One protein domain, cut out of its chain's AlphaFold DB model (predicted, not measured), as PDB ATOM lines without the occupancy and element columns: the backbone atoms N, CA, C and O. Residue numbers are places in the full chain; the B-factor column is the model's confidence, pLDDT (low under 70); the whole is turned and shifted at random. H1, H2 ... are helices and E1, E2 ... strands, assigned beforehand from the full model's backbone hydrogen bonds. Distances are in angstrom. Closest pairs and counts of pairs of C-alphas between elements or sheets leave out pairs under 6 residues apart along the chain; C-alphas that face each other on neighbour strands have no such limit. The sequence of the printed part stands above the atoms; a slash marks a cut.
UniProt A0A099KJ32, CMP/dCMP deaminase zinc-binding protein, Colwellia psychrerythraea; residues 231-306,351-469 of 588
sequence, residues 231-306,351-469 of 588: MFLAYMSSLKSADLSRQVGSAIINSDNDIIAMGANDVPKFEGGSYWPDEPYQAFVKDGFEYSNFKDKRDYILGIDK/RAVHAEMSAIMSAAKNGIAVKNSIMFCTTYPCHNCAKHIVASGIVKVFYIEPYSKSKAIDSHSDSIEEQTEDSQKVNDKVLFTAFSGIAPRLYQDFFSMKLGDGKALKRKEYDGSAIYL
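AT A GLANCE: This is residues 231 to 306 and 351 to 469 of the 588 residues of the protein "CMP/dCMP deaminase zinc-binding protein" of Colwellia psychrerythraea (UniProt A0A099KJ32). With little regular structure, a twisted mixed sheet, E2 E1 E3 E4 E6 E5, has H3 and H4 over one face and H1 over the other; residues 448-469 run outward. Six named helices and six strands, class mixed, hold 73 of 195 printed residues. The whole is loose, radius of gyration of the C-alphas 20.1 A, spanning 61 by 56 by 33 A.

IN THESE COORDINATES: In chain order come H1 231-238, from C-alpha (130.611, 129.842, 98.928), E1 249-253, E2 259-264, H2 299-302, H3 355-365, E3 374-377, H4 383-392, E4 396-399, H5 408-412, E5 416-418, E6 430-434 and H6 440-447, ending at (130.622, 117.353, 92.904).

HOW THE PARTS SIT: E1 and E2 form an antiparallel hairpin, N 252 to O 261 2.8 A. H3 touches H4, closest C-alphas 357 and 385, 6.3 A. H5 only grazes the sheet; H2 and H6 are not on it. In H1, H3 and H5 every O i to N i+4 pair is within hydrogen-bond range.

THE WHOLE: Across the cut, residues 307-350, C-alphas 306 and 351 are 6.8 A apart. Links E2 to H2 and E5 to E6 are long. 21 residues are under pLDDT 70.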
ATOM      1  N   MET A 231     129.204 129.472  98.775       98.31
ATOM      2  CA  MET A 231     130.611 129.842  98.928       98.31
ATOM      3  C   MET A 231     131.409 129.581  97.642       98.31
ATOM      4  O   MET A 231     132.273 130.381  97.276       98.31
ATOM      5  N   PHE A 232     131.085 128.519  96.894       98.06
ATOM      6  CA  PHE A 232     131.651 128.306  95.563       98.06
ATOM      7  C   PHE A 232     131.255 129.401  94.567       98.06
ATOM      8  O   PHE A 232     132.105 129.832  93.797       98.06
ATOM      9  N   LEU A 233     130.020 129.906  94.593       98.25
ATOM     10  CA  LEU A 233     129.614 131.033  93.745       98.25
ATOM     11  C   LEU A 233     130.400 132.312  94.063       98.25
ATOM     12  O   LEU A 233     130.852 133.002  93.146       98.25
ATOM     13  N   ALA A 234     130.611 132.602  95.352       98.25
ATOM     14  CA  ALA A 234     131.460 133.710  95.781       98.25
ATOM     15  C   ALA A 234     132.894 133.536  95.253       98.25
ATOM     16  O   ALA A 234     133.426 134.440  94.610       98.25
ATOM     17  N   TYR A 235     133.489 132.354  95.433       97.75
ATOM     18  CA  TYR A 235     134.815 132.028  94.902       97.75
ATOM     19  C   TYR A 235     134.888 132.109  93.373       97.75
ATOM     20  O   TYR A 235     135.782 132.743  92.830       97.75
ATOM     21  N   MET A 236     133.920 131.548  92.652       97.25
ATOM     22  CA  MET A 236     133.851 131.626  91.192       97.25
ATOM     23  C   MET A 236     133.834 133.082  90.712       97.25
ATOM     24  O   MET A 236     134.495 133.416  89.731       97.25
ATOM     25  N   SER A 237     133.105 133.960  91.409       97.12
ATOM     26  CA  SER A 237     133.102 135.391  91.109       97.12
ATOM     27  C   SER A 237     134.482 136.022  91.330       97.12
ATOM     28  O   SER A 237     134.878 136.859  90.521       97.12
ATOM     29  N   SER A 238     135.239 135.605  92.355       96.88
ATOM     30  CA  SER A 238     136.575 136.157  92.648       96.88
ATOM     31  C   SER A 238     137.577 135.940  91.513       96.88
ATOM     32  O   SER A 238     138.395 136.820  91.258       96.88
ATOM     33  N   LEU A 239     137.470 134.827  90.775       95.69
ATOM     34  CA  LEU A 239     138.415 134.444  89.718       95.69
ATOM     35  C   LEU A 239     138.507 135.453  88.562       95.69
ATOM     36  O   LEU A 239     139.484 135.434  87.815       95.69
ATOM     37  N   LYS A 240     137.510 136.334  88.397       93.19
ATOM     38  CA  LYS A 240     137.543 137.396  87.376       93.19
ATOM     39  C   LYS A 240     138.352 138.629  87.802       93.19
ATOM     40  O   LYS A 240     138.638 139.469  86.951       93.19
ATOM     41  N   SER A 241     138.644 138.766  89.096       94.44
ATOM     42  CA  SER A 241     139.372 139.905  89.655       94.44
ATOM     43  C   SER A 241     140.793 139.957  89.101       94.44
ATOM     44  O   SER A 241     141.484 138.937  89.058       94.44
ATOM     45  N   ALA A 242     141.228 141.154  88.713       90.62
ATOM     46  CA  ALA A 242     142.616 141.442  88.358       90.62
ATOM     47  C   ALA A 242     143.293 142.397  89.359       90.62
ATOM     48  O   ALA A 242     144.211 143.135  88.997       90.62
ATOM     49  N   ASP A 243     142.807 142.416  90.602       90.56
ATOM     50  CA  ASP A 243     143.439 143.130  91.707       90.56
ATOM     51  C   ASP A 243     144.852 142.577  91.963       90.56
ATOM     52  O   ASP A 243     145.069 141.364  91.966       90.56
ATOM     53  N   LEU A 244     145.822 143.476  92.147       86.50
ATOM     54  CA  LEU A 244     147.237 143.117  92.287       86.50
ATOM     55  C   LEU A 244     147.572 142.492  93.648       86.50
ATOM     56  O   LEU A 244     148.603 141.835  93.772       86.50
ATOM     57  N   SER A 245     146.726 142.700  94.659       85.75
ATOM     58  CA  SER A 245     146.951 142.208  96.016       85.75
ATOM     59  C   SER A 245     146.307 140.842  96.248       85.75
ATOM     60  O   SER A 245     146.960 139.930  96.756       85.75
ATOM     61  N   ARG A 246     145.014 140.684  95.932       88.19
ATOM     62  CA  ARG A 246     144.274 139.430  96.176       88.19
ATOM     63  C   ARG A 246     142.987 139.333  95.365       88.19
ATOM     64  O   ARG A 246     142.323 140.335  95.141       88.19
ATOM     65  N   GLN A 247     142.566 138.112  95.045       94.00
ATOM     66  CA  GLN A 247     141.247 137.846  94.466       94.00
ATOM     67  C   GLN A 247     140.217 137.568  95.566       94.00
ATOM     68  O   GLN A 247     140.325 136.593  96.310       94.00
ATOM     69  N   VAL A 248     139.196 138.414  95.650       95.88
ATOM     70  CA  VAL A 248     138.103 138.344  96.624       95.88
ATOM     71  C   VAL A 248     136.775 138.308  95.888       95.88
ATOM     72  O   VAL A 248     136.553 139.049  94.930       95.88
ATOM     73  N   GLY A 249     135.873 137.443  96.338       97.69
ATOM     74  CA  GLY A 249     134.548 137.294  95.760       97.69
ATOM     75  C   GLY A 249     133.458 137.284  96.814       97.69
ATOM     76  O   GLY A 249     133.688 136.928  97.972       97.69
ATOM     77  N   SER A 250     132.266 137.701  96.396       98.31
ATOM     78  CA  SER A 250     131.076 137.743  97.234       98.31
ATOM     79  C   SER A 250     129.839 137.314  96.447       98.31
ATOM     80  O   SER A 250     129.727 137.609  95.254       98.31
ATOM     81  N   ALA A 251     128.908 136.635  97.110       98.56
ATOM     82  CA  ALA A 251     127.600 136.273  96.579       98.56
ATOM     83  C   ALA A 251     126.509 136.620  97.598       98.56
ATOM     84  O   ALA A 251     126.652 136.337  98.782       98.56
ATOM     85  N   ILE A 252     125.422 137.234  97.137       98.69
ATOM     86  CA  ILE A 252     124.239 137.564  97.933       98.69
ATOM     87  C   ILE A 252     123.121 136.618  97.508       98.69
ATOM     88  O   ILE A 252     122.812 136.531  96.318       98.69
ATOM     89  N   ILE A 253     122.527 135.934  98.478       98.38
ATOM     90  CA  ILE A 253     121.597 134.820  98.300       98.38
ATOM     91  C   ILE A 253     120.310 135.095  99.093       98.38
ATOM     92  O   ILE A 253     120.366 135.632 100.203       98.38
ATOM     93  N   ASN A 254     119.145 134.761  98.537       95.88
ATOM     94  CA  ASN A 254     117.862 134.873  99.247       95.88
ATOM     95  C   ASN A 254     117.608 133.660 100.178       95.88
ATOM     96  O   ASN A 254     118.416 132.740 100.273       95.88
ATOM     97  N   SER A 255     116.460 133.633 100.861       91.50
ATOM     98  CA  SER A 255     116.064 132.514 101.734       91.50
ATOM     99  C   SER A 255     115.817 131.188 101.007       91.50
ATOM    100  O   SER A 255     115.857 130.136 101.640       91.50
ATOM    101  N   ASP A 256     115.568 131.230  99.699       93.75
ATOM    102  CA  ASP A 256     115.279 130.065  98.858       93.75
ATOM    103  C   ASP A 256     116.551 129.479  98.209       93.75
ATOM    104  O   ASP A 256     116.476 128.502  97.469       93.75
ATOM    105  N   ASN A 257     117.731 130.023  98.541       93.06
ATOM    106  CA  ASN A 257     119.028 129.732  97.918       93.06
ATOM    107  C   ASN A 257     119.178 130.205  96.459       93.06
ATOM    108  O   ASN A 257     120.053 129.721  95.740       93.06
ATOM    109  N   ASP A 258     118.389 131.189  96.024       96.31
ATOM    110  CA  ASP A 258     118.593 131.846  94.735       96.31
ATOM    111  C   ASP A 258     119.628 132.968  94.830       96.31
ATOM    112  O   ASP A 258     119.674 133.753  95.784       96.31
ATOM    113  N   ILE A 259     120.418 133.097  93.767       97.75
ATOM    114  CA  ILE A 259     121.417 134.151  93.622       97.75
ATOM    115  C   ILE A 259     120.719 135.488  93.356       97.75
ATOM    116  O   ILE A 259     120.064 135.663  92.329       97.75
ATOM    117  N   ILE A 260     120.930 136.460  94.242       98.06
ATOM    118  CA  ILE A 260     120.508 137.853  94.054       98.06
ATOM    119  C   ILE A 260     121.569 138.621  93.261       98.06
ATOM    120  O   ILE A 260     121.265 139.285  92.270       98.06
ATOM    121  N   ALA A 261     122.823 138.559  93.712       98.12
ATOM    122  CA  ALA A 261     123.935 139.272  93.094       98.12
ATOM    123  C   ALA A 261     125.275 138.618  93.428       98.12
ATOM    124  O   ALA A 261     125.423 137.963  94.454       98.12
ATOM    125  N   MET A 262     126.275 138.845  92.580       97.81
ATOM    126  CA  MET A 262     127.663 138.463  92.837       97.81
ATOM    127  C   MET A 262     128.584 139.656  92.602       97.81
ATOM    128  O   MET A 262     128.317 140.508  91.747       97.81
ATOM    129  N   GLY A 263     129.680 139.695  93.348       97.12
ATOM    130  CA  GLY A 263     130.702 140.729  93.297       97.12
ATOM    131  C   GLY A 263     132.099 140.126  93.345       97.12
ATOM    132  O   GLY A 263     132.296 138.999  93.797       97.12
ATOM    133  N   ALA A 264     133.065 140.873  92.832       97.38
ATOM    134  CA  ALA A 264     134.487 140.602  92.997       97.38
ATOM    135  C   ALA A 264     135.197 141.933  93.185       97.38
ATOM    136  O   ALA A 264     134.681 142.957  92.711       97.38
ATOM    137  N   ASN A 265     136.337 141.922  93.871       95.62
ATOM    138  CA  ASN A 265     137.122 143.136  94.004       95.62
ATOM    139  C   ASN A 265     137.777 143.484  92.667       95.62
ATOM    140  O   ASN A 265     138.546 142.698  92.128       95.62
ATOM    141  N   ASP A 266     137.440 144.631  92.091       94.94
ATOM    142  CA  ASP A 266     138.054 145.084  90.841       94.94
ATOM    143  C   ASP A 266     137.814 146.585  90.641       94.94
ATOM    144  O   ASP A 266     136.954 147.199  91.284       94.94
ATOM    145  N   VAL A 267     138.573 147.181  89.728       94.00
ATOM    146  CA  VAL A 267     138.467 148.591  89.371       94.00
ATOM    147  C   VAL A 267     137.121 148.848  88.680       94.00
ATOM    148  O   VAL A 267     136.798 148.195  87.677       94.00
ATOM    149  N   PRO A 268     136.330 149.823  89.163       93.31
ATOM    150  CA  PRO A 268     135.055 150.162  88.563       93.31
ATOM    151  C   PRO A 268     135.243 150.886  87.225       93.31
ATOM    152  O   PRO A 268     136.206 151.625  87.004       93.31
ATOM    153  N   LYS A 269     134.268 150.712  86.334       92.19
ATOM    154  CA  LYS A 269     134.182 151.387  85.037       92.19
ATOM    155  C   LYS A 269     133.145 152.514  85.086       92.19
ATOM    156  O   LYS A 269     132.152 152.430  85.809       92.19
ATOM    157  N   PHE A 270     133.362 153.567  84.293       90.19
ATOM    158  CA  PHE A 270     132.338 154.583  84.019       90.19
ATOM    159  C   PHE A 270     131.036 153.911  83.535       90.19
ATOM    160  O   PHE A 270     131.101 152.920  82.814       90.19
ATOM    161  N   GLU A 271     129.880 154.422  83.972       89.44
ATOM    162  CA  GLU A 271     128.539 153.812  83.799       89.44
ATOM    163  C   GLU A 271     128.291 152.506  84.588       89.44
ATOM    164  O   GLU A 271     127.201 151.936  84.538       89.44
ATOM    165  N   GLY A 272     129.250 152.083  85.420       89.12
ATOM    166  CA  GLY A 272     129.105 151.002  86.393       89.12
ATOM    167  C   GLY A 272     129.616 149.637  85.921       89.12
ATOM    168  O   GLY A 272     129.850 149.386  84.743       89.12
ATOM    169  N   GLY A 273     129.761 148.711  86.877       88.69
ATOM    170  CA  GLY A 273     130.446 147.431  86.653       88.69
ATOM    171  C   GLY A 273     131.972 147.558  86.706       88.69
ATOM    172  O   GLY A 273     132.495 148.602  87.089       88.69
ATOM    173  N   SER A 274     132.668 146.481  86.347       91.06
ATOM    174  CA  SER A 274     134.132 146.403  86.262       91.06
ATOM    175  C   SER A 274     134.592 146.351  84.803       91.06
ATOM    176  O   SER A 274     133.784 146.173  83.885       91.06
ATOM    177  N   TYR A 275     135.895 146.506  84.578       91.06
ATOM    178  CA  TYR A 275     136.485 146.263  83.263       91.06
ATOM    179  C   TYR A 275     136.430 144.774  82.893       91.06
ATOM    180  O   TYR A 275     136.480 143.899  83.756       91.06
ATOM    181  N   TRP A 276     136.343 144.513  81.589       88.19
ATOM    182  CA  TRP A 276     136.404 143.190  80.972       88.19
ATOM    183  C   TRP A 276     137.431 143.215  79.833       88.19
ATOM    184  O   TRP A 276     137.645 144.282  79.243       88.19
ATOM    185  N   PRO A 277     138.061 142.074  79.497       84.00
ATOM    186  CA  PRO A 277     138.994 141.966  78.378       84.00
ATOM    187  C   PRO A 277     138.240 141.915  77.033       84.00
ATOM    188  O   PRO A 277     138.353 140.955  76.280       84.00
ATOM    189  N   ASP A 278     137.434 142.943  76.754       83.38
ATOM    190  CA  ASP A 278     136.592 143.039  75.552       83.38
ATOM    191  C   ASP A 278     137.398 143.407  74.291       83.38
ATOM    192  O   ASP A 278     136.931 143.239  73.164       83.38
ATOM    193  N   GLU A 279     138.603 143.949  74.472       82.00
ATOM    194  CA  GLU A 279     139.536 144.255  73.386       82.00
ATOM    195  C   GLU A 279     140.293 142.985  72.947       82.00
ATOM    196  O   GLU A 279     140.493 142.077  73.761       82.00
ATOM    197  N   PRO A 280     140.764 142.901  71.684       80.56
ATOM    198  CA  PRO A 280     141.612 141.800  71.242       80.56
ATOM    199  C   PRO A 280     142.790 141.586  72.194       80.56
ATOM    200  O   PRO A 280     143.460 142.544  72.580       80.56
ATOM    201  N   TYR A 281     143.049 140.325  72.549       80.31
ATOM    202  CA  TYR A 281     144.123 139.975  73.473       80.31
ATOM    203  C   TYR A 281     145.471 140.533  72.998       80.31
ATOM    204  O   TYR A 281     145.914 140.258  71.881       80.31
ATOM    205  N   GLN A 282     146.135 141.277  73.880       72.88
ATOM    206  CA  GLN A 282     147.507 141.736  73.700       72.88
ATOM    207  C   GLN A 282     148.312 141.294  74.915       72.88
ATOM    208  O   GLN A 282     147.972 141.625  76.051       72.88
ATOM    209  N   ALA A 283     149.359 140.506  74.670       72.06
ATOM    210  CA  ALA A 283     150.199 139.979  75.732       72.06
ATOM    211  C   ALA A 283     150.944 141.119  76.428       72.06
ATOM    212  O   ALA A 283     151.651 141.880  75.775       72.06
ATOM    213  N   PHE A 284     150.815 141.195  77.749       70.19
ATOM    214  CA  PHE A 284     151.552 142.141  78.574       70.19
ATOM    215  C   PHE A 284     153.039 141.762  78.596       70.19
ATOM    216  O   PHE A 284     153.451 140.861  79.327       70.19
ATOM    217  N   VAL A 285     153.843 142.411  77.754       72.75
ATOM    218  CA  VAL A 285     155.296 142.212  77.677       72.75
ATOM    219  C   VAL A 285     156.011 143.514  78.005       72.75
ATOM    220  O   VAL A 285     155.577 144.589  77.605       72.75
ATOM    221  N   LYS A 286     157.112 143.420  78.753       67.38
ATOM    222  CA  LYS A 286     157.859 144.577  79.274       67.38
ATOM    223  C   LYS A 286     158.439 145.474  78.168       67.38
ATOM    224  O   LYS A 286     158.646 146.663  78.397       67.38
ATOM    225  N   ASP A 287     158.660 144.921  76.976       63.50
ATOM    226  CA  ASP A 287     159.233 145.629  75.833       63.50
ATOM    227  C   ASP A 287     158.133 146.172  74.902       63.50
ATOM    228  O   ASP A 287     157.385 145.409  74.294       63.50
ATOM    229  N   GLY A 288     158.057 147.501  74.752       58.16
ATOM    230  CA  GLY A 288     157.233 148.163  73.725       58.16
ATOM    231  C   GLY A 288     155.748 148.368  74.055       58.16
ATOM    232  O   GLY A 288     154.967 148.649  73.147       58.16
ATOM    233  N   PHE A 289     155.340 148.242  75.322       63.19
ATOM    234  CA  PHE A 289     153.942 148.383  75.743       63.19
ATOM    235  C   PHE A 289     153.539 149.857  75.955       63.19
ATOM    236  O   PHE A 289     154.046 150.522  76.857       63.19
ATOM    237  N   GLU A 290     152.606 150.379  75.148       63.50
ATOM    238  CA  GLU A 290     151.992 151.703  75.357       63.50
ATOM    239  C   GLU A 290     150.634 151.588  76.068       63.50
ATOM    240  O   GLU A 290     149.605 151.253  75.480       63.50
ATOM    241  N   TYR A 291     150.626 151.937  77.353       62.50
ATOM    242  CA  TYR A 291     149.467 151.867  78.252       62.50
ATOM    243  C   TYR A 291     148.283 152.773  77.872       62.50
ATOM    244  O   TYR A 291     147.133 152.520  78.249       62.50
ATOM    245  N   SER A 292     148.541 153.860  77.143       62.84
ATOM    246  CA  SER A 292     147.549 154.896  76.825       62.84
ATOM    247  C   SER A 292     146.392 154.375  75.968       62.84
ATOM    248  O   SER A 292     145.264 154.850  76.129       62.84
ATOM    249  N   ASN A 293     146.640 153.367  75.128       69.62
ATOM    250  CA  ASN A 293     145.712 152.936  74.081       69.62
ATOM    251  C   ASN A 293     144.690 151.877  74.528       69.62
ATOM    252  O   ASN A 293     143.725 151.619  73.810       69.62
ATOM    253  N   PHE A 294     144.846 151.285  75.716       73.50
ATOM    254  CA  PHE A 294     143.898 150.287  76.218       73.50
ATOM    255  C   PHE A 294     142.636 150.942  76.777       73.50
ATOM    256  O   PHE A 294     142.711 151.903  77.546       73.50
ATOM    257  N   LYS A 295     141.460 150.398  76.437       82.50
ATOM    258  CA  LYS A 295     140.205 150.760  77.117       82.50
ATOM    259  C   LYS A 295     140.151 150.224  78.542       82.50
ATOM    260  O   LYS A 295     139.519 150.848  79.388       82.50
ATOM    261  N   ASP A 296     140.788 149.083  78.789       84.88
ATOM    262  CA  ASP A 296     140.972 148.547  80.130       84.88
ATOM    263  C   ASP A 296     141.908 149.461  80.920       84.88
ATOM    264  O   ASP A 296     142.995 149.801  80.456       84.88
ATOM    265  N   LYS A 297     141.455 149.901  82.093       86.00
ATOM    266  CA  LYS A 297     142.209 150.783  82.986       86.00
ATOM    267  C   LYS A 297     142.407 150.149  84.358       86.00
ATOM    268  O   LYS A 297     142.510 150.893  85.331       86.00
ATOM    269  N   ARG A 298     142.406 148.819  84.479       89.00
ATOM    270  CA  ARG A 298     142.746 148.124  85.734       89.00
ATOM    271  C   ARG A 298     144.203 148.367  86.133       89.00
ATOM    272  O   ARG A 298     145.028 148.720  85.294       89.00
ATOM    273  N   ASP A 299     144.515 148.205  87.415       86.94
ATOM    274  CA  ASP A 299     145.816 148.592  87.984       86.94
ATOM    275  C   ASP A 299     146.990 147.827  87.354       86.94
ATOM    276  O   ASP A 299     148.015 148.433  87.045       86.94
ATOM    277  N   TYR A 300     146.812 146.542  87.023       83.31
ATOM    278  CA  TYR A 300     147.831 145.771  86.297       83.31
ATOM    279  C   TYR A 300     148.115 146.325  84.891       83.31
ATOM    280  O   TYR A 300     149.252 146.263  84.430       83.31
ATOM    281  N   ILE A 301     147.109 146.907  84.219       81.75
ATOM    282  CA  ILE A 301     147.308 147.597  82.939       81.75
ATOM    283  C   ILE A 301     148.039 148.910  83.170       81.75
ATOM    284  O   ILE A 301     148.876 149.262  82.363       81.75
ATOM    285  N   LEU A 302     147.767 149.644  84.246       80.31
ATOM    286  CA  LEU A 302     148.502 150.882  84.534       80.31
ATOM    287  C   LEU A 302     149.918 150.628  85.078       80.31
ATOM    288  O   LEU A 302     150.708 151.565  85.160       80.31
ATOM    289  N   GLY A 303     150.232 149.381  85.447       80.88
ATOM    290  CA  GLY A 303     151.517 148.975  86.011       80.88
ATOM    291  C   GLY A 303     151.777 149.523  87.416       80.88
ATOM    292  O   GLY A 303     152.922 149.508  87.860       80.88
ATOM    293  N   ILE A 304     150.747 150.030  88.099       83.38
ATOM    294  CA  ILE A 304     150.881 150.679  89.406       83.38
ATOM    295  C   ILE A 304     149.695 150.361  90.316       83.38
ATOM    296  O   ILE A 304     148.540 150.499  89.916       83.38
ATOM    297  N   ASP A 305     149.997 149.980  91.556       88.19
ATOM    298  CA  ASP A 305     149.031 149.946  92.653       88.19
ATOM    299  C   ASP A 305     148.929 151.353  93.256       88.19
ATOM    300  O   ASP A 305     149.873 151.862  93.866       88.19
ATOM    301  N   LYS A 306     147.772 151.995  93.070       88.94
ATOM    302  CA  LYS A 306     147.534 153.358  93.563       88.94
ATOM    303  C   LYS A 306     147.502 153.467  95.080       88.94
ATOM    304  O   LYS A 306     147.880 154.509  95.605       88.94
ATOM    305  N   ARG A 351     141.960 151.688  93.972       92.31
ATOM    306  CA  ARG A 351     140.950 151.932  92.931       92.31
ATOM    307  C   ARG A 351     139.881 150.848  92.882       92.31
ATOM    308  O   ARG A 351     138.789 151.105  92.375       92.31
ATOM    309  N   ALA A 352     140.201 149.644  93.348       93.12
ATOM    310  CA  ALA A 352     139.283 148.520  93.345       93.12
ATOM    311  C   ALA A 352     138.147 148.724  94.358       93.12
ATOM    312  O   ALA A 352     138.371 149.031  95.526       93.12
ATOM    313  N   VAL A 353     136.909 148.501  93.917       94.81
ATOM    314  CA  VAL A 353     135.771 148.359  94.833       94.81
ATOM    315  C   VAL A 353     135.836 146.962  95.427       94.81
ATOM    316  O   VAL A 353     136.038 146.011  94.684       94.81
ATOM    317  N   HIS A 354     135.639 146.815  96.736       95.81
ATOM    318  CA  HIS A 354     135.655 145.512  97.407       95.81
ATOM    319  C   HIS A 354     134.518 144.594  96.929       95.81
ATOM    320  O   HIS A 354     133.480 145.061  96.452       95.81
ATOM    321  N   ALA A 355     134.682 143.278  97.075       97.38
ATOM    322  CA  ALA A 355     133.740 142.299  96.535       97.38
ATOM    323  C   ALA A 355     132.328 142.428  97.129       97.38
ATOM    324  O   ALA A 355     131.341 142.323  96.402       97.38
ATOM    325  N   GLU A 356     132.232 142.711  98.425       97.94
ATOM    326  CA  GLU A 356     130.994 142.874  99.190       97.94
ATOM    327  C   GLU A 356     130.215 144.099  98.701       97.94
ATOM    328  O   GLU A 356     129.033 144.016  98.363       97.94
ATOM    329  N   MET A 357     130.910 145.235  98.579       97.06
ATOM    330  CA  MET A 357     130.348 146.468  98.025       97.06
ATOM    331  C   MET A 357     129.941 146.275  96.561       97.06
ATOM    332  O   MET A 357     128.861 146.702  96.161       97.06
ATOM    333  N   SER A 358     130.771 145.588  95.772       97.19
ATOM    334  CA  SER A 358     130.515 145.261  94.367       97.19
ATOM    335  C   SER A 358     129.243 144.420  94.208       97.19
ATOM    336  O   SER A 358     128.418 144.712  93.341       97.19
ATOM    337  N   ALA A 359     129.015 143.437  95.088       98.06
ATOM    338  CA  ALA A 359     127.796 142.629  95.095       98.06
ATOM    339  C   ALA A 359     126.549 143.463  95.446       98.06
ATOM    340  O   ALA A 359     125.553 143.407  94.720       98.06
ATOM    341  N   ILE A 360     126.617 144.303  96.490       98.25
ATOM    342  CA  ILE A 360     125.519 145.211  96.878       98.25
ATOM    343  C   ILE A 360     125.206 146.202  95.745       98.25
ATOM    344  O   ILE A 360     124.045 146.391  95.377       98.25
ATOM    345  N   MET A 361     126.232 146.809  95.143       96.88
ATOM    346  CA  MET A 361     126.082 147.731  94.015       96.88
ATOM    347  C   MET A 361     125.512 147.039  92.778       96.88
ATOM    348  O   MET A 361     124.724 147.640  92.051       96.88
ATOM    349  N   SER A 362     125.891 145.783  92.528       96.50
ATOM    350  CA  SER A 362     125.337 144.986  91.435       96.50
ATOM    351  C   SER A 362     123.830 144.794  91.609       96.50
ATOM    352  O   SER A 362     123.075 145.050  90.672       96.50
ATOM    353  N   ALA A 363     123.368 144.453  92.816       97.44
ATOM    354  CA  ALA A 363     121.939 144.372  93.112       97.44
ATOM    355  C   ALA A 363     121.240 145.734  92.947       97.44
ATOM    356  O   ALA A 363     120.239 145.834  92.235       97.44
ATOM    357  N   ALA A 364     121.815 146.801  93.515       96.19
ATOM    358  CA  ALA A 364     121.257 148.152  93.450       96.19
ATOM    359  C   ALA A 364     121.125 148.669  92.008       96.19
ATOM    360  O   ALA A 364     120.077 149.191  91.630       96.19
ATOM    361  N   LYS A 365     122.155 148.467  91.176       94.62
ATOM    362  CA  LYS A 365     122.150 148.835  89.752       94.62
ATOM    363  C   LYS A 365     121.033 148.131  88.977       94.62
ATOM    364  O   LYS A 365     120.472 148.717  88.058       94.62
ATOM    365  N   ASN A 366     120.716 146.890  89.345       95.19
ATOM    366  CA  ASN A 366     119.659 146.096  88.717       95.19
ATOM    367  C   ASN A 366     118.278 146.281  89.378       95.19
ATOM    368  O   ASN A 366     117.315 145.653  88.947       95.19
ATOM    369  N   GLY A 367     118.160 147.126  90.409       96.06
ATOM    370  CA  GLY A 367     116.900 147.353  91.122       96.06
ATOM    371  C   GLY A 367     116.428 146.159  91.958       96.06
ATOM    372  O   GLY A 367     115.231 146.025  92.204       96.06
ATOM    373  N   ILE A 368     117.344 145.285  92.381       97.44
ATOM    374  CA  ILE A 368     117.031 144.084  93.162       97.44
ATOM    375  C   ILE A 368     117.300 144.364  94.642       97.44
ATOM    376  O   ILE A 368     118.360 144.870  95.013       97.44
ATOM    377  N   ALA A 369     116.330 144.049  95.500       97.12
ATOM    378  CA  ALA A 369     116.471 144.227  96.939       97.12
ATOM    379  C   ALA A 369     117.402 143.168  97.547       97.12
ATOM    380  O   ALA A 369     117.303 141.989  97.223       97.12
ATOM    381  N   VAL A 370     118.255 143.596  98.483       97.88
ATOM    382  CA  VAL A 370     119.146 142.718  99.273       97.88
ATOM    383  C   VAL A 370     118.735 142.621 100.748       97.88
ATOM    384  O   VAL A 370     119.408 141.981 101.550       97.88
ATOM    385  N   LYS A 371     117.629 143.253 101.144       97.00
ATOM    386  CA  LYS A 371     117.136 143.170 102.521       97.00
ATOM    387  C   LYS A 371     116.748 141.726 102.874       97.00
ATOM    388  O   LYS A 371     116.102 141.061 102.071       97.00
ATOM    389  N   ASN A 372     117.082 141.289 104.087       95.62
ATOM    390  CA  ASN A 372     116.875 139.935 104.610       95.62
ATOM    391  C   ASN A 372     117.624 138.842 103.824       95.62
ATOM    392  O   ASN A 372     117.236 137.678 103.875       95.62
ATOM    393  N   SER A 373     118.678 139.207 103.088       97.50
ATOM    394  CA  SER A 373     119.504 138.244 102.350       97.50
ATOM    395  C   SER A 373     120.725 137.798 103.156       97.50
ATOM    396  O   SER A 373     121.052 138.377 104.198       97.50
ATOM    397  N   ILE A 374     121.382 136.747 102.669       98.19
ATOM    398  CA  ILE A 374     122.606 136.176 103.227       98.19
ATOM    399  C   ILE A 374     123.746 136.458 102.253       98.19
ATOM    400  O   ILE A 374     123.609 136.247 101.049       98.19
ATOM    401  N   MET A 375     124.882 136.916 102.765       98.56
ATOM    402  CA  MET A 375     126.090 137.147 101.982       98.56
ATOM    403  C   MET A 375     127.120 136.043 102.247       98.56
ATOM    404  O   MET A 375     127.344 135.650 103.383       98.56
ATOM    405  N   PHE A 376     127.778 135.562 101.202       98.44
ATOM    406  CA  PHE A 376     128.930 134.665 101.271       98.44
ATOM    407  C   PHE A 376     130.142 135.418 100.739       98.44
ATOM    408  O   PHE A 376     130.054 136.018  99.670       98.44
ATOM    409  N   CYS A 377     131.257 135.392 101.462       96.94
ATOM    410  CA  CYS A 377     132.489 136.094 101.117       96.94
ATOM    411  C   CYS A 377     133.691 135.157 101.231       96.94
ATOM    412  O   CYS A 377     133.834 134.418 102.201       96.94
ATOM    413  N   THR A 378     134.613 135.226 100.274       95.62
ATOM    414  CA  THR A 378     135.851 134.431 100.343       95.62
ATOM    415  C   THR A 378     136.824 134.927 101.414       95.62
ATOM    416  O   THR A 378     137.741 134.204 101.786       95.62
ATOM    417  N   THR A 379     136.645 136.157 101.901       92.25
ATOM    418  CA  THR A 379     137.466 136.796 102.942       92.25
ATOM    419  C   THR A 379     136.579 137.425 104.006       92.25
ATOM    420  O   THR A 379     135.402 137.697 103.755       92.25
ATOM    421  N   TYR A 380     137.143 137.704 105.181       91.81
ATOM    422  CA  TYR A 380     136.425 138.426 106.227       91.81
ATOM    423  C   TYR A 380     136.122 139.871 105.772       91.81
ATOM    424  O   TYR A 380     137.047 140.558 105.318       91.81
ATOM    425  N   PRO A 381     134.881 140.382 105.911       92.19
ATOM    426  CA  PRO A 381     134.573 141.744 105.490       92.19
ATOM    427  C   PRO A 381     135.300 142.829 106.287       92.19
ATOM    428  O   PRO A 381     135.224 142.901 107.518       92.19
ATOM    429  N   CYS A 382     135.969 143.747 105.588       90.12
ATOM    430  CA  CYS A 382     136.638 144.868 106.252       90.12
ATOM    431  C   CYS A 382     135.625 145.823 106.912       90.12
ATOM    432  O   CYS A 382     134.433 145.815 106.601       90.12
ATOM    433  N   HIS A 383     136.096 146.701 107.801       88.31
ATOM    434  CA  HIS A 383     135.234 147.610 108.567       88.31
ATOM    435  C   HIS A 383     134.458 148.566 107.644       88.31
ATOM    436  O   HIS A 383     133.297 148.890 107.896       88.31
ATOM    437  N   ASN A 384     135.067 148.948 106.516       90.44
ATOM    438  CA  ASN A 384     134.405 149.735 105.486       90.44
ATOM    439  C   ASN A 384     133.311 148.957 104.752       90.44
ATOM    440  O   ASN A 384     132.314 149.567 104.393       90.44
ATOM    441  N   CYS A 385     133.440 147.646 104.545       94.19
ATOM    442  CA  CYS A 385     132.382 146.829 103.940       94.19
ATOM    443  C   CYS A 385     131.262 146.528 104.937       94.19
ATOM    444  O   CYS A 385     130.087 146.627 104.587       94.19
ATOM    445  N   ALA A 386     131.616 146.239 106.189       94.06
ATOM    446  CA  ALA A 386     130.686 145.878 107.252       94.06
ATOM    447  C   ALA A 386     129.557 146.907 107.439       94.06
ATOM    448  O   ALA A 386     128.385 146.535 107.460       94.06
ATOM    449  N   LYS A 387     129.874 148.210 107.455       93.69
ATOM    450  CA  LYS A 387     128.853 149.271 107.551       93.69
ATOM    451  C   LYS A 387     127.853 149.259 106.384       93.69
ATOM    452  O   LYS A 387     126.679 149.560 106.584       93.69
ATOM    453  N   HIS A 388     128.287 148.897 105.171       96.69
ATOM    454  CA  HIS A 388     127.392 148.779 104.014       96.69
ATOM    455  C   HIS A 388     126.541 147.513 104.080       96.69
ATOM    456  O   HIS A 388     125.366 147.570 103.729       96.69
ATOM    457  N   ILE A 389     127.104 146.402 104.564       97.12
ATOM    458  CA  ILE A 389     126.363 145.157 104.803       97.12
ATOM    459  C   ILE A 389     125.199 145.436 105.762       97.12
ATOM    460  O   ILE A 389     124.046 145.211 105.390       97.12
ATOM    461  N   VAL A 390     125.483 146.044 106.921       95.69
ATOM    462  CA  VAL A 390     124.471 146.455 107.910       95.69
ATOM    463  C   VAL A 390     123.429 147.384 107.283       95.69
ATOM    464  O   VAL A 390     122.235 147.092 107.312       95.69
ATOM    465  N   ALA A 391     123.863 148.477 106.645       96.25
ATOM    466  CA  ALA A 391     122.950 149.467 106.068       96.25
ATOM    467  C   ALA A 391     122.068 148.908 104.935       96.25
ATOM    468  O   ALA A 391     120.978 149.424 104.688       96.25
ATOM    469  N   SER A 392     122.521 147.860 104.242       97.06
ATOM    470  CA  SER A 392     121.772 147.211 103.160       97.06
ATOM    471  C   SER A 392     120.671 146.257 103.652       97.06
ATOM    472  O   SER A 392     119.791 145.880 102.876       97.06
ATOM    473  N   GLY A 393     120.683 145.900 104.941       95.56
ATOM    474  CA  GLY A 393     119.725 144.977 105.545       95.56
ATOM    475  C   GLY A 393     120.025 143.499 105.287       95.56
ATOM    476  O   GLY A 393     119.107 142.686 105.373       95.56
ATOM    477  N   ILE A 394     121.268 143.148 104.945       97.12
ATOM    478  CA  ILE A 394     121.753 141.759 104.951       97.12
ATOM    479  C   ILE A 394     121.781 141.274 106.401       97.12
ATOM    480  O   ILE A 394     122.233 142.004 107.275       97.12
ATOM    481  N   VAL A 395     121.306 140.054 106.655       95.44
ATOM    482  CA  VAL A 395     121.128 139.537 108.028       95.44
ATOM    483  C   VAL A 395     122.225 138.570 108.459       95.44
ATOM    484  O   VAL A 395     122.432 138.370 109.652       95.44
ATOM    485  N   LYS A 396     122.947 137.971 107.508       95.56
ATOM    486  CA  LYS A 396     124.006 137.005 107.802       95.56
ATOM    487  C   LYS A 396     125.124 137.059 106.770       95.56
ATOM    488  O   LYS A 396     124.854 137.246 105.583       95.56
ATOM    489  N   VAL A 397     126.358 136.859 107.220       96.12
ATOM    490  CA  VAL A 397     127.558 136.771 106.387       96.12
ATOM    491  C   VAL A 397     128.319 135.486 106.697       96.12
ATOM    492  O   VAL A 397     128.661 135.245 107.849       96.12
ATOM    493  N   PHE A 398     128.628 134.690 105.678       96.50
ATOM    494  CA  PHE A 398     129.567 133.573 105.760       96.50
ATOM    495  C   PHE A 398     130.944 133.981 105.220       96.50
ATOM    496  O   PHE A 398     131.012 134.563 104.137       96.50
ATOM    497  N   TYR A 399     132.034 133.652 105.923       95.25
ATOM    498  CA  TYR A 399     133.414 133.957 105.502       95.25
ATOM    499  C   TYR A 399     134.390 132.797 105.749       95.25
ATOM    500  O   TYR A 399     134.149 131.978 106.621       95.25
ATOM    501  N   ILE A 400     135.500 132.714 105.005       93.06
ATOM    502  CA  ILE A 400     136.461 131.595 105.130       93.06
ATOM    503  C   ILE A 400     137.553 131.831 106.186       93.06
ATOM    504  O   ILE A 400     137.992 130.877 106.804       93.06
ATOM    505  N   GLU A 401     138.037 133.057 106.391       85.88
ATOM    506  CA  GLU A 401     139.210 133.318 107.250       85.88
ATOM    507  C   GLU A 401     139.075 132.768 108.691       85.88
ATOM    508  O   GLU A 401     137.984 132.799 109.256       85.88
ATOM    509  N   PRO A 402     140.173 132.305 109.327       75.00
ATOM    510  CA  PRO A 402     140.119 131.721 110.669       75.00
ATOM    511  C   PRO A 402     139.916 132.751 111.787       75.00
ATOM    512  O   PRO A 402     139.543 132.363 112.891       75.00
ATOM    513  N   TYR A 403     140.164 134.038 111.512       70.81
ATOM    514  CA  TYR A 403     140.122 135.134 112.482       70.81
ATOM    515  C   TYR A 403     139.367 136.340 111.937       70.81
ATOM    516  O   TYR A 403     139.341 136.581 110.727       70.81
ATOM    517  N   SER A 404     138.861 137.165 112.847       67.00
ATOM    518  CA  SER A 404     138.318 138.474 112.521       67.00
ATOM    519  C   SER A 404     139.434 139.507 112.364       67.00
ATOM    520  O   SER A 404     140.135 139.887 113.301       67.00
ATOM    521  N   LYS A 405     139.628 139.974 111.127       67.38
ATOM    522  CA  LYS A 405     140.678 140.953 110.777       67.38
ATOM    523  C   LYS A 405     140.227 142.402 110.827       67.38
ATOM    524  O   LYS A 405     140.949 143.319 110.450       67.38
ATOM    525  N   SER A 406     138.982 142.616 111.207       68.56
ATOM    526  CA  SER A 406     138.297 143.870 110.992       68.56
ATOM    527  C   SER A 406     137.878 144.462 112.318       68.56
ATOM    528  O   SER A 406     137.343 143.768 113.174       68.56
ATOM    529  N   LYS A 407     137.981 145.786 112.432       73.81
ATOM    530  CA  LYS A 407     137.319 146.541 113.502       73.81
ATOM    531  C   LYS A 407     135.795 146.596 113.330       73.81
ATOM    532  O   LYS A 407     135.160 147.442 113.947       73.81
ATOM    533  N   ALA A 408     135.210 145.773 112.454       78.75
ATOM    534  CA  ALA A 408     133.777 145.737 112.189       78.75
ATOM    535  C   ALA A 408     132.980 145.553 113.482       78.75
ATOM    536  O   ALA A 408     132.128 146.384 113.768       78.75
ATOM    537  N   ILE A 409     133.306 144.536 114.285       80.75
ATOM    538  CA  ILE A 409     132.628 144.305 115.567       80.75
ATOM    539  C   ILE A 409     132.949 145.419 116.555       80.75
ATOM    540  O   ILE A 409     132.035 145.987 117.139       80.75
ATOM    541  N   ASP A 410     134.225 145.785 116.699       82.06
ATOM    542  CA  ASP A 410     134.636 146.843 117.630       82.06
ATOM    543  C   ASP A 410     133.884 148.162 117.359       82.06
ATOM    544  O   ASP A 410     133.504 148.872 118.288       82.06
ATOM    545  N   SER A 411     133.643 148.480 116.082       82.88
ATOM    546  CA  SER A 411     133.011 149.732 115.642       82.88
ATOM    547  C   SER A 411     131.485 149.657 115.543       82.88
ATOM    548  O   SER A 411     130.836 150.699 115.575       82.88
ATOM    549  N   HIS A 412     130.918 148.458 115.387       85.94
ATOM    550  CA  HIS A 412     129.488 148.227 115.149       85.94
ATOM    551  C   HIS A 412     128.927 147.112 116.039       85.94
ATOM    552  O   HIS A 412     128.079 146.333 115.608       85.94
ATOM    553  N   SER A 413     129.396 147.014 117.285       87.81
ATOM    554  CA  SER A 413     128.968 145.983 118.246       87.81
ATOM    555  C   SER A 413     127.477 146.056 118.593       87.81
ATOM    556  O   SER A 413     126.898 145.086 119.084       87.81
ATOM    557  N   ASP A 414     126.831 147.188 118.316       89.00
ATOM    558  CA  ASP A 414     125.387 147.399 118.400       89.00
ATOM    559  C   ASP A 414     124.608 146.700 117.273       89.00
ATOM    560  O   ASP A 414     123.458 146.326 117.482       89.00
ATOM    561  N   SER A 415     125.237 146.485 116.111       91.19
ATOM    562  CA  SER A 415     124.580 146.049 114.869       91.19
ATOM    563  C   SER A 415     125.155 144.757 114.267       91.19
ATOM    564  O   SER A 415     124.518 144.151 113.408       91.19
ATOM    565  N   ILE A 416     126.349 144.333 114.683       90.88
ATOM    566  CA  ILE A 416     127.052 143.135 114.206       90.88
ATOM    567  C   ILE A 416     127.367 142.240 115.399       90.88
ATOM    568  O   ILE A 416     127.768 142.717 116.462       90.88
ATOM    569  N   GLU A 417     127.226 140.938 115.199       88.62
ATOM    570  CA  GLU A 417     127.718 139.918 116.114       88.62
ATOM    571  C   GLU A 417     128.441 138.818 115.343       88.62
ATOM    572  O   GLU A 417     128.056 138.462 114.230       88.62
ATOM    573  N   GLU A 418     129.511 138.287 115.925       83.69
ATOM    574  CA  GLU A 418     130.102 137.041 115.448       83.69
ATOM    575  C   GLU A 418     129.364 135.857 116.048       83.69
ATOM    576  O   GLU A 418     128.780 135.951 117.128       83.69
ATOM    577  N   GLN A 419     129.400 134.733 115.336       75.75
ATOM    578  CA  GLN A 419     128.879 133.487 115.859       75.75
ATOM    579  C   GLN A 419     129.584 133.148 117.174       75.75
ATOM    580  O   GLN A 419     130.754 132.767 117.203       75.75
ATOM    581  N   THR A 420     128.822 133.287 118.250       67.12
ATOM    582  CA  THR A 420     129.135 132.828 119.599       67.12
ATOM    583  C   THR A 420     128.056 131.864 120.066       67.12
ATOM    584  O   THR A 420     127.004 131.702 119.440       67.12
ATOM    585  N   GLU A 421     128.295 131.253 121.213       54.53
ATOM    586  CA  GLU A 421     127.426 130.274 121.845       54.53
ATOM    587  C   GLU A 421     125.945 130.696 122.043       54.53
ATOM    588  O   GLU A 421     125.083 129.826 122.178       54.53
ATOM    589  N   ASP A 422     125.628 132.000 122.072       54.16
ATOM    590  CA  ASP A 422     124.266 132.544 122.268       54.16
ATOM    591  C   ASP A 422     123.683 133.262 121.030       54.16
ATOM    592  O   ASP A 422     122.521 133.684 121.039       54.16
ATOM    593  N   SER A 423     124.454 133.361 119.943       57.28
ATOM    594  CA  SER A 423     124.120 134.150 118.741       57.28
ATOM    595  C   SER A 423     122.863 133.681 117.986       57.28
ATOM    596  O   SER A 423     122.217 134.451 117.287       57.28
ATOM    597  N   GLN A 424     122.396 132.444 118.194       51.12
ATOM    598  CA  GLN A 424     121.121 131.991 117.610       51.12
ATOM    599  C   GLN A 424     119.870 132.634 118.245       51.12
ATOM    600  O   GLN A 424     118.760 132.421 117.754       51.12
ATOM    601  N   LYS A 425     120.009 133.400 119.338       49.06
ATOM    602  CA  LYS A 425     118.878 134.018 120.057       49.06
ATOM    603  C   LYS A 425     118.658 135.499 119.732       49.06
ATOM    604  O   LYS A 425     117.624 136.036 120.134       49.06
ATOM    605  N   VAL A 426     119.583 136.166 119.038       52.75
ATOM    606  CA  VAL A 426     119.534 137.619 118.817       52.75
ATOM    607  C   VAL A 426     119.088 137.909 117.384       52.75
ATOM    608  O   VAL A 426     119.835 137.746 116.431       52.75
ATOM    609  N   ASN A 427     117.838 138.343 117.216       64.75
ATOM    610  CA  ASN A 427     117.229 138.567 115.894       64.75
ATOM    611  C   ASN A 427     117.469 139.982 115.324       64.75
ATOM    612  O   ASN A 427     116.904 140.330 114.287       64.75
ATOM    613  N   ASP A 428     118.277 140.798 116.007       83.00
ATOM    614  CA  ASP A 428     118.368 142.245 115.763       83.00
ATOM    615  C   ASP A 428     119.731 142.693 115.196       83.00
ATOM    616  O   ASP A 428     119.928 143.884 114.951       83.00
ATOM    617  N   LYS A 429     120.673 141.764 114.970       91.19
ATOM    618  CA  LYS A 429     122.030 142.052 114.474       91.19
ATOM    619  C   LYS A 429     122.379 141.234 113.236       91.19
ATOM    620  O   LYS A 429     121.783 140.196 112.962       91.19
ATOM    621  N   VAL A 430     123.370 141.709 112.485       93.19
ATOM    622  CA  VAL A 430     123.960 140.957 111.376       93.19
ATOM    623  C   VAL A 430     124.918 139.914 111.935       93.19
ATOM    624  O   VAL A 430     125.902 140.268 112.585       93.19
ATOM    625  N   LEU A 431     124.656 138.643 111.636       92.19
ATOM    626  CA  LEU A 431     125.467 137.527 112.110       92.19
ATOM    627  C   LEU A 431     126.640 137.247 111.165       92.19
ATOM    628  O   LEU A 431     126.439 136.909 109.999       92.19
ATOM    629  N   PHE A 432     127.866 137.343 111.667       92.94
ATOM    630  CA  PHE A 432     129.086 136.960 110.962       92.94
ATOM    631  C   PHE A 432     129.481 135.543 111.391       92.94
ATOM    632  O   PHE A 432     129.778 135.285 112.554       92.94
ATOM    633  N   THR A 433     129.485 134.613 110.442       91.06
ATOM    634  CA  THR A 433     129.703 133.182 110.665       91.06
ATOM    635  C   THR A 433     130.887 132.690 109.837       91.06
ATOM    636  O   THR A 433     130.942 132.900 108.625       91.06
ATOM    637  N   ALA A 434     131.807 131.965 110.470       92.31
ATOM    638  CA  ALA A 434     132.839 131.234 109.746       92.31
ATOM    639  C   ALA A 434     132.213 130.106 108.904       92.31
ATOM    640  O   ALA A 434     131.313 129.387 109.338       92.31
ATOM    641  N   PHE A 435     132.687 129.952 107.675       95.12
ATOM    642  CA  PHE A 435     132.266 128.910 106.754       95.12
ATOM    643  C   PHE A 435     132.785 127.547 107.220       95.12
ATOM    644  O   PHE A 435     133.964 127.394 107.533       95.12
ATOM    645  N   SER A 436     131.903 126.548 107.208       94.88
ATOM    646  CA  SER A 436     132.228 125.156 107.509       94.88
ATOM    647  C   SER A 436     131.685 124.276 106.385       94.88
ATOM    648  O   SER A 436     130.485 124.292 106.112       94.88
ATOM    649  N   GLY A 437     132.560 123.536 105.709       96.81
ATOM    650  CA  GLY A 437     132.229 122.747 104.523       96.81
ATOM    651  C   GLY A 437     133.416 122.542 103.581       96.81
ATOM    652  O   GLY A 437     134.534 122.996 103.842       96.81
ATOM    653  N   ILE A 438     133.175 121.834 102.473       97.56
ATOM    654  CA  ILE A 438     134.173 121.622 101.415       97.56
ATOM    655  C   ILE A 438     134.648 122.962 100.849       97.56
ATOM    656  O   ILE A 438     133.849 123.836 100.505       97.56
ATOM    657  N   ALA A 439     135.964 123.106 100.709       96.81
ATOM    658  CA  ALA A 439     136.573 124.300 100.156       96.81
ATOM    659  C   ALA A 439     136.144 124.533  98.693       96.81
ATOM    660  O   ALA A 439     136.159 123.594  97.890       96.81
ATOM    661  N   PRO A 440     135.869 125.787  98.287       96.12
ATOM    662  CA  PRO A 440     135.432 126.110  96.926       96.12
ATOM    663  C   PRO A 440     136.330 125.579  95.809       96.12
ATOM    664  O   PRO A 440     135.845 125.195  94.747       96.12
ATOM    665  N   ARG A 441     137.642 125.516  96.057       91.31
ATOM    666  CA  ARG A 441     138.630 125.020  95.091       91.31
ATOM    667  C   ARG A 441     138.402 123.561  94.676       91.31
ATOM    668  O   ARG A 441     138.758 123.203  93.565       91.31
ATOM    669  N   LEU A 442     137.803 122.745  95.548       91.75
ATOM    670  CA  LEU A 442     137.508 121.332  95.290       91.75
ATOM    671  C   LEU A 442     136.083 121.104  94.787       91.75
ATOM    672  O   LEU A 442     135.707 119.973  94.493       91.75
ATOM    673  N   TYR A 443     135.268 122.155  94.691       92.75
ATOM    674  CA  TYR A 443     133.845 122.019  94.401       92.75
ATOM    675  C   TYR A 443     133.590 121.255  93.093       92.75
ATOM    676  O   TYR A 443     132.750 120.356  93.037       92.75
ATOM    677  N   GLN A 444     134.343 121.567  92.035       89.31
ATOM    678  CA  GLN A 444     134.200 120.866  90.759       89.31
ATOM    679  C   GLN A 444     134.654 119.405  90.862       89.31
ATOM    680  O   GLN A 444     133.906 118.518  90.457       89.31
ATOM    681  N   ASP A 445     135.805 119.130  91.471       86.94
ATOM    682  CA  ASP A 445     136.339 117.770  91.608       86.94
ATOM    683  C   ASP A 445     135.457 116.864  92.484       86.94
ATOM    684  O   ASP A 445     135.279 115.670  92.216       86.94
ATOM    685  N   PHE A 446     134.839 117.430  93.519       89.56
ATOM    686  CA  PHE A 446     134.052 116.684  94.499       89.56
ATOM    687  C   PHE A 446     132.569 116.578  94.159       89.56
ATOM    688  O   PHE A 446     131.882 115.713  94.706       89.56
ATOM    689  N   PHE A 447     132.052 117.380  93.230       90.75
ATOM    690  CA  PHE A 447     130.622 117.353  92.904       90.75
ATOM    691  C   PHE A 447     130.316 117.160  91.413       90.75
ATOM    692  O   PHE A 447     129.164 116.894  91.061       90.75
ATOM    693  N   SER A 448     131.325 117.196  90.537       87.88
ATOM    694  CA  SER A 448     131.174 116.838  89.123       87.88
ATOM    695  C   SER A 448     131.032 115.325  88.918       87.88
ATOM    696  O   SER A 448     131.619 114.504  89.622       87.88
ATOM    697  N   MET A 449     130.281 114.959  87.876       84.00
ATOM    698  CA  MET A 449     130.168 113.586  87.366       84.00
ATOM    699  C   MET A 449     131.374 113.159  86.521       84.00
ATOM    700  O   MET A 449     131.527 111.974  86.231       84.00
ATOM    701  N   LYS A 450     132.201 114.116  86.096       83.81
ATOM    702  CA  LYS A 450     133.492 113.892  85.443       83.81
ATOM    703  C   LYS A 450     134.558 114.536  86.312       83.81
ATOM    704  O   LYS A 450     134.551 115.757  86.459       83.81
ATOM    705  N   LEU A 451     135.406 113.709  86.900       75.25
ATOM    706  CA  LEU A 451     136.503 114.148  87.752       75.25
ATOM    707  C   LEU A 451     137.588 114.839  86.911       75.25
ATOM    708  O   LEU A 451     137.630 114.652  85.690       75.25
ATOM    709  N   GLY A 452     138.463 115.623  87.550       68.44
ATOM    710  CA  GLY A 452     139.557 116.336  86.878       68.44
ATOM    711  C   GLY A 452     140.514 115.432  86.085       68.44
ATOM    712  O   GLY A 452     141.081 115.863  85.083       68.44
ATOM    713  N   ASP A 453     140.626 114.152  86.455       68.94
ATOM    714  CA  ASP A 453     141.401 113.123  85.742       68.94
ATOM    715  C   ASP A 453     140.660 112.498  84.535       68.94
ATOM    716  O   ASP A 453     141.188 111.623  83.845       68.94
ATOM    717  N   GLY A 454     139.427 112.938  84.265       74.12
ATOM    718  CA  GLY A 454     138.567 112.444  83.190       74.12
ATOM    719  C   GLY A 454     137.725 111.213  83.546       74.12
ATOM    720  O   GLY A 454     136.910 110.783  82.720       74.12
ATOM    721  N   LYS A 455     137.857 110.649  84.754       76.69
ATOM    722  CA  LYS A 455     137.048 109.512  85.212       76.69
ATOM    723  C   LYS A 455     135.592 109.938  85.408       76.69
ATOM    724  O   LYS A 455     135.285 110.919  86.084       76.69
ATOM    725  N   ALA A 456     134.671 109.175  84.823       81.62
ATOM    726  CA  ALA A 456     133.240 109.385  85.003       81.62
ATOM    727  C   ALA A 456     132.724 108.611  86.225       81.62
ATOM    728  O   ALA A 456     132.982 107.413  86.359       81.62
ATOM    729  N   LEU A 457     131.959 109.279  87.086       82.19
ATOM    730  CA  LEU A 457     131.243 108.640  88.186       82.19
ATOM    731  C   LEU A 457     129.956 107.985  87.680       82.19
ATOM    732  O   LEU A 457     129.257 108.516  86.814       82.19
ATOM    733  N   LYS A 458     129.616 106.825  88.245       84.75
ATOM    734  CA  LYS A 458     128.373 106.103  87.958       84.75
ATOM    735  C   LYS A 458     127.460 106.237  89.176       84.75
ATOM    736  O   LYS A 458     127.837 105.829  90.259       84.75
ATOM    737  N   ARG A 459     126.258 106.798  89.003       87.25
ATOM    738  CA  ARG A 459     125.275 106.981  90.100       87.25
ATOM    739  C   ARG A 459     124.144 105.961  90.119       87.25
ATOM    740  O   ARG A 459     123.371 105.902  91.075       87.25
ATOM    741  N   LYS A 460     124.019 105.195  89.041       90.19
ATOM    742  CA  LYS A 460     122.959 104.212  88.855       90.19
ATOM    743  C   LYS A 460     123.479 102.982  88.146       90.19
ATOM    744  O   LYS A 460     124.357 103.111  87.293       90.19
ATOM    745  N   GLU A 461     122.904 101.831  88.439       89.69
ATOM    746  CA  GLU A 461     123.151 100.600  87.707       89.69
ATOM    747  C   GLU A 461     122.473 100.595  86.331       89.69
ATOM    748  O   GLU A 461     121.713 101.500  85.971       89.69
ATOM    749  N   TYR A 462     122.780  99.578  85.519       90.25
ATOM    750  CA  TYR A 462     122.192  99.429  84.180       90.25
ATOM    751  C   TYR A 462     120.669  99.248  84.214       90.25
ATOM    752  O   TYR A 462     119.993  99.629  83.261       90.25
ATOM    753  N   ASP A 463     120.134  98.705  85.308       93.69
ATOM    754  CA  ASP A 463     118.697  98.546  85.542       93.69
ATOM    755  C   ASP A 463     118.003  99.836  86.025       93.69
ATOM    756  O   ASP A 463     116.780  99.876  86.140       93.69
ATOM    757  N   GLY A 464     118.770 100.907  86.272       90.44
ATOM    758  CA  GLY A 464     118.272 102.199  86.736       90.44
ATOM    759  C   GLY A 464     118.225 102.375  88.256       90.44
ATOM    760  O   GLY A 464     117.891 103.474  88.699       90.44
ATOM    761  N   SER A 465     118.580 101.360  89.048       91.25
ATOM    762  CA  SER A 465     118.678 101.476  90.509       91.25
ATOM    763  C   SER A 465     119.836 102.387  90.931       91.25
ATOM    764  O   SER A 465     120.843 102.488  90.231       91.25
ATOM    765  N   ALA A 466     119.694 103.096  92.055       89.44
ATOM    766  CA  ALA A 466     120.740 103.978  92.571       89.44
ATOM    767  C   ALA A 466     121.897 103.174  93.188       89.44
ATOM    768  O   ALA A 466     121.673 102.169  93.859       89.44
ATOM    769  N   ILE A 467     123.128 103.651  92.996       87.12
ATOM    770  CA  ILE A 467     124.317 103.082  93.641       87.12
ATOM    771  C   ILE A 467     124.432 103.664  95.050       87.12
ATOM    772  O   ILE A 467     124.615 104.864  95.222       87.12
ATOM    773  N   TYR A 468     124.289 102.838  96.079       84.38
ATOM    774  CA  TYR A 468     124.438 103.301  97.457       84.38
ATOM    775  C   TYR A 468     125.903 103.307  97.887       84.38
ATOM    776  O   TYR A 468     126.686 102.458  97.462       84.38
ATOM    777  N   LEU A 469     126.242 104.253  98.767       84.75
ATOM    778  CA  LEU A 469     127.556 104.317  99.394       84.75
ATOM    779  C   LEU A 469     127.878 102.983 100.076       84.75
ATOM    780  O   LEU A 469     127.092 102.472 100.873       84.75
TER     781      LEU A 469